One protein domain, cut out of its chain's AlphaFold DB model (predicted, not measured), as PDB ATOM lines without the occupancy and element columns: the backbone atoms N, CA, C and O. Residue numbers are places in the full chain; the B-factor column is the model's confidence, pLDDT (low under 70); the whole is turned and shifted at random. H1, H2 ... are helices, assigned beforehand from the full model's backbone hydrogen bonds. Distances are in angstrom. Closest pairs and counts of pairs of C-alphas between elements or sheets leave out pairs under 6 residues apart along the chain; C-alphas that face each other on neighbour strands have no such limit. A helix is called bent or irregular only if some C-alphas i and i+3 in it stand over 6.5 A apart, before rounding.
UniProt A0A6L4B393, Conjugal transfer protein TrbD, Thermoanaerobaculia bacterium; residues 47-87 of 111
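What this domain is: This is residues 47 to 87 of the 111 residues of the protein "Conjugal transfer protein TrbD" of Thermoanaerobaculia bacterium (UniProt A0A6L4B393). One long, straight helix, H1, makes most of the length, and a short helix, H2, turns off at its far end, so that the two meet near their ends as an uneven L. No other part of the printed stretch covers H1, which stands free over residues 49 to 68. The printed part has 41 residues with two named helices, H1 then H2, and no named strand, and its class is all helix. It is extended, with a radius of gyration of the C-alphas of 14.8 A, and its C-alphas span 45 by 21 by 11 A.

How they stand to each other: H1, residues 49 to 72, is the longest helix, and H2, residues 76 to 83, follows it after a tight link of 3 residues. The two are close but not clearly touching, with 2 pairs of C-alphas within 8 A. Their closest C-alphas, those of Gly 70 and Ala 76, are 7.0 A apart. Their lines stand at 72 degrees, only just about perpendicular. Their centres are 21.1 A apart. In H2 every O i to N i+4 pair is within hydrogen-bond range, and in H1 19 of 20 are.

Where its parts are: H1 runs 34.2 A from C-alpha 49 at (186.272, 144.913, 161.073) to C-alpha 72 at (167.448, 137.799, 188.728). H2 begins at C-alpha 76 and ends at C-alpha 83 at (160.194, 152.187, 189.388), 10.1 A from first to last C-alpha. Neither helix is bent or irregular.

The domain as a whole: The outline is a rod. The two C-alphas farthest apart, those of Phe 49 and Gln 87, are 45.5 A apart. Residues 78 to 87, of which 78 to 83 belong to H2, also stand free. The printed part has no cut. The mean pLDDT of the printed part is 89.9, and no printed residue is under 70.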
ATOM      1  N   PHE A  47     180.070 147.723 157.244       86.81
ATOM      2  CA  PHE A  47     180.677 146.413 157.478       86.81
ATOM      3  C   PHE A  47     182.213 146.486 157.555       86.81
ATOM      4  O   PHE A  47     182.939 145.982 156.700       86.81
ATOM      5  N   ARG A  48     182.731 147.177 158.575       90.69
ATOM      6  CA  ARG A  48     184.170 147.262 158.875       90.69
ATOM      7  C   ARG A  48     184.528 146.257 159.967       90.69
ATOM      8  O   ARG A  48     183.702 145.972 160.830       90.69
ATOM      9  N   PHE A  49     185.783 145.800 160.004       90.81
ATOM     10  CA  PHE A  49     186.272 144.913 161.073       90.81
ATOM     11  C   PHE A  49     186.032 145.479 162.480       90.81
ATOM     12  O   PHE A  49     185.705 144.721 163.384       90.81
ATOM     13  N   ALA A  50     186.129 146.802 162.647       89.12
ATOM     14  CA  ALA A  50     185.821 147.476 163.908       89.12
ATOM     15  C   ALA A  50     184.335 147.367 164.298       89.12
ATOM     16  O   ALA A  50     184.018 147.084 165.449       89.12
ATOM     17  N   SER A  51     183.414 147.549 163.347       90.25
ATOM     18  CA  SER A  51     181.977 147.377 163.595       90.25
ATOM     19  C   SER A  51     181.650 145.918 163.911       90.25
ATOM     20  O   SER A  51     180.859 145.645 164.807       90.25
ATOM     21  N   LEU A  52     182.288 144.981 163.201       92.12
ATOM     22  CA  LEU A  52     182.099 143.546 163.404       92.12
ATOM     23  C   LEU A  52     182.603 143.096 164.782       92.12
ATOM     24  O   LEU A  52     181.909 142.357 165.476       92.12
ATOM     25  N   SER A  53     183.787 143.560 165.197       93.00
ATOM     26  CA  SER A  53     184.343 143.235 166.513       93.00
ATOM     27  C   SER A  53     183.496 143.822 167.638       93.00
ATOM     28  O   SER A  53     183.223 143.130 168.617       93.00
ATOM     29  N   LEU A  54     183.005 145.054 167.478       93.88
ATOM     30  CA  LEU A  54     182.120 145.685 168.452       93.88
ATOM     31  C   LEU A  54     180.754 144.989 168.523       93.88
ATOM     32  O   LEU A  54     180.253 144.751 169.618       93.88
ATOM     33  N   ALA A  55     180.176 144.608 167.383       93.25
ATOM     34  CA  ALA A  55     178.940 143.832 167.318       93.25
ATOM     35  C   ALA A  55     179.080 142.465 168.004       93.25
ATOM     36  O   ALA A  55     178.195 142.066 168.759       93.25
ATOM     37  N   LEU A  56     180.202 141.769 167.791       94.44
ATOM     38  CA  LEU A  56     180.486 140.494 168.448       94.44
ATOM     39  C   LEU A  56     180.666 140.672 169.960       94.44
ATOM     40  O   LEU A  56     180.154 139.874 170.744       94.44
ATOM     41  N   LEU A  57     181.369 141.725 170.379       95.62
ATOM     42  CA  LEU A  57     181.564 142.043 171.790       95.62
ATOM     43  C   LEU A  57     180.229 142.371 172.467       95.62
ATOM     44  O   LEU A  57     179.942 141.823 173.529       95.62
ATOM     45  N   LEU A  58     179.384 143.186 171.830       94.44
ATOM     46  CA  LEU A  58     178.034 143.482 172.309       94.44
ATOM     47  C   LEU A  58     177.180 142.216 172.386       94.44
ATOM     48  O   LEU A  58     176.642 141.931 173.444       94.44
ATOM     49  N   GLY A  59     177.127 141.408 171.327       93.69
ATOM     50  CA  GLY A  59     176.299 140.201 171.307       93.69
ATOM     51  C   GLY A  59     176.780 139.079 172.226       93.69
ATOM     52  O   GLY A  59     176.000 138.201 172.574       93.69
ATOM     53  N   THR A  60     178.048 139.067 172.637       94.88
ATOM     54  CA  THR A  60     178.555 138.064 173.586       94.88
ATOM     55  C   THR A  60     178.498 138.578 175.018       94.88
ATOM     56  O   THR A  60     177.860 137.961 175.870       94.88
ATOM     57  N   VAL A  61     179.147 139.708 175.300       96.25
ATOM     58  CA  VAL A  61     179.241 140.275 176.650       96.25
ATOM     59  C   VAL A  61     177.912 140.891 177.067       96.25
ATOM     60  O   VAL A  61     177.441 140.613 178.170       96.25
ATOM     61  N   GLY A  62     177.285 141.671 176.184       94.12
ATOM     62  CA  GLY A  62     175.952 142.231 176.413       94.12
ATOM     63  C   GLY A  62     174.954 141.119 176.699       94.12
ATOM     64  O   GLY A  62     174.335 141.121 177.761       94.12
ATOM     65  N   HIS A  63     174.912 140.089 175.857       94.50
ATOM     66  CA  HIS A  63     173.944 139.013 176.027       94.50
ATOM     67  C   HIS A  63     174.144 138.244 177.336       94.50
ATOM     68  O   HIS A  63     173.183 137.913 178.029       94.50
ATOM     69  N   ARG A  64     175.398 138.007 177.746       94.50
ATOM     70  CA  ARG A  64     175.706 137.410 179.057       94.50
ATOM     71  C   ARG A  64     175.171 138.254 180.212       94.50
ATOM     72  O   ARG A  64     174.629 137.687 181.162       94.50
ATOM     73  N   ILE A  65     175.298 139.577 180.126       93.06
ATOM     74  CA  ILE A  65     174.742 140.508 181.114       93.06
ATOM     75  C   ILE A  65     173.210 140.444 181.090       93.06
ATOM     76  O   ILE A  65     172.595 140.332 182.149       93.06
ATOM     77  N   LEU A  66     172.583 140.425 179.910       92.12
ATOM     78  CA  LEU A  66     171.130 140.301 179.770       92.12
ATOM     79  C   LEU A  66     170.599 138.999 180.387       92.12
ATOM     80  O   LEU A  66     169.589 139.025 181.089       92.12
ATOM     81  N   VAL A  67     171.283 137.872 180.176       91.88
ATOM     82  CA  VAL A  67     170.922 136.590 180.805       91.88
ATOM     83  C   VAL A  67     171.096 136.660 182.321       91.88
ATOM     84  O   VAL A  67     170.275 136.122 183.058       91.88
ATOM     85  N   TRP A  68     172.136 137.331 182.821       90.62
ATOM     86  CA  TRP A  68     172.312 137.517 184.262       90.62
ATOM     87  C   TRP A  68     171.179 138.348 184.879       90.62
ATOM     88  O   TRP A  68     170.645 137.955 185.914       90.62
ATOM     89  N   ILE A  69     170.754 139.427 184.214       86.94
ATOM     90  CA  ILE A  69     169.601 140.242 184.630       86.94
ATOM     91  C   ILE A  69     168.312 139.410 184.584       86.94
ATOM     92  O   ILE A  69     167.580 139.363 185.569       86.94
ATOM     93  N   GLY A  70     168.066 138.688 183.485       87.31
ATOM     94  CA  GLY A  70     166.876 137.843 183.327       87.31
ATOM     95  C   GLY A  70     166.803 136.690 184.332       87.31
ATOM     96  O   GLY A  70     165.713 136.269 184.715       87.31
ATOM     97  N   ARG A  71     167.957 136.204 184.811       85.19
ATOM     98  CA  ARG A  71     168.033 135.238 185.917       85.19
ATOM     99  C   ARG A  71     167.640 135.836 187.267       85.19
ATOM    100  O   ARG A  71     167.181 135.076 188.115       85.19
ATOM    101  N   GLN A  72     167.857 137.132 187.490       84.88
ATOM    102  CA  GLN A  72     167.448 137.799 188.728       84.88
ATOM    103  C   GLN A  72     165.964 138.145 188.719       84.88
ATOM    104  O   GLN A  72     165.266 137.848 189.684       84.88
ATOM    105  N   ASP A  73     165.483 138.740 187.626       84.94
ATOM    106  CA  ASP A  73     164.079 139.099 187.461       84.94
ATOM    107  C   ASP A  73     163.632 138.902 185.998       84.94
ATOM    108  O   ASP A  73     164.073 139.635 185.106       84.94
ATOM    109  N   PRO A  74     162.721 137.948 185.727       84.06
ATOM    110  CA  PRO A  74     162.147 137.739 184.399       84.06
ATOM    111  C   PRO A  74     161.335 138.921 183.840       84.06
ATOM    112  O   PRO A  74     160.998 138.903 182.657       84.06
ATOM    113  N   GLN A  75     160.959 139.901 184.671       84.50
ATOM    114  CA  GLN A  75     160.175 141.087 184.300       84.50
ATOM    115  C   GLN A  75     160.906 142.402 184.620       84.50
ATOM    116  O   GLN A  75     160.260 143.437 184.840       84.50
ATOM    117  N   ALA A  76     162.242 142.380 184.626       85.06
ATOM    118  CA  ALA A  76     163.085 143.521 184.971       85.06
ATOM    119  C   ALA A  76     162.669 144.821 184.256       85.06
ATOM    120  O   ALA A  76     162.572 145.872 184.892       85.06
ATOM    121  N   THR A  77     162.346 144.769 182.958       86.56
ATOM    122  CA  THR A  77     161.959 145.955 182.175       86.56
ATOM    123  C   THR A  77     160.648 146.564 182.669       86.56
ATOM    124  O   THR A  77     160.538 147.786 182.811       86.56
ATOM    125  N   ARG A  78     159.648 145.732 182.988       86.12
ATOM    126  CA  ARG A  78     158.358 146.202 183.520       86.12
ATOM    127  C   ARG A  78     158.515 146.812 184.904       86.12
ATOM    128  O   ARG A  78     157.955 147.879 185.162       86.12
ATOM    129  N   VAL A  79     159.284 146.164 185.776       87.94
ATOM    130  CA  VAL A  79     159.556 146.668 187.127       87.94
ATOM    131  C   VAL A  79     160.319 147.986 187.053       87.94
ATOM    132  O   VAL A  79     159.916 148.956 187.689       87.94
ATOM    133  N   PHE A  80     161.344 148.072 186.206       88.12
ATOM    134  CA  PHE A  80     162.118 149.293 186.001       88.12
ATOM    135  C   PHE A  80     161.260 150.443 185.460       88.12
ATOM    136  O   PHE A  80     161.349 151.573 185.942       88.12
ATOM    137  N   ALA A  81     160.372 150.170 184.500       88.38
ATOM    138  CA  ALA A  81     159.447 151.171 183.978       88.38
ATOM    139  C   ALA A  81     158.518 151.729 185.069       88.38
ATOM    140  O   ALA A  81     158.298 152.937 185.113       88.38
ATOM    141  N   ARG A  82     158.020 150.873 185.974       87.88
ATOM    142  CA  ARG A  82     157.218 151.298 187.134       87.88
ATOM    143  C   ARG A  82     158.064 152.067 188.146       87.88
ATOM    144  O   ARG A  82     157.649 153.131 188.592       87.88
ATOM    145  N   HIS A  83     159.263 151.572 188.447       89.00
ATOM    146  CA  HIS A  83     160.194 152.187 189.388       89.00
ATOM    147  C   HIS A  83     160.527 153.632 189.010       89.00
ATOM    148  O   HIS A  83     160.464 154.509 189.863       89.00
ATOM    149  N   ARG A  84     160.765 153.906 187.719       90.31
ATOM    150  CA  ARG A  84     161.015 155.273 187.225       90.31
ATOM    151  C   ARG A  84     159.846 156.241 187.415       90.31
ATOM    152  O   ARG A  84     160.058 157.447 187.375       90.31
ATOM    153  N   LEU A  85     158.626 155.730 187.561       88.00
ATOM    154  CA  LEU A  85     157.422 156.542 187.739       88.00
ATOM    155  C   LEU A  85     157.055 156.733 189.214       88.00
ATOM    156  O   LEU A  85     156.239 157.602 189.527       88.00
ATOM    157  N   TYR A  86     157.615 155.924 190.113       87.88
ATOM    158  CA  TYR A  86     157.349 156.037 191.538       87.88
ATOM    159  C   TYR A  86     158.109 157.204 192.169       87.88
ATOM    160  O   TYR A  86     159.200 157.583 191.746       87.88
ATOM    161  N   GLN A  87     157.502 157.792 193.198       84.19
ATOM    162  CA  GLN A  87     158.115 158.865 193.973       84.19
ATOM    163  C   GLN A  87     159.204 158.294 194.891       84.19
ATOM    164  O   GLN A  87     159.019 157.209 195.444       84.19
TER     165      GLN A  87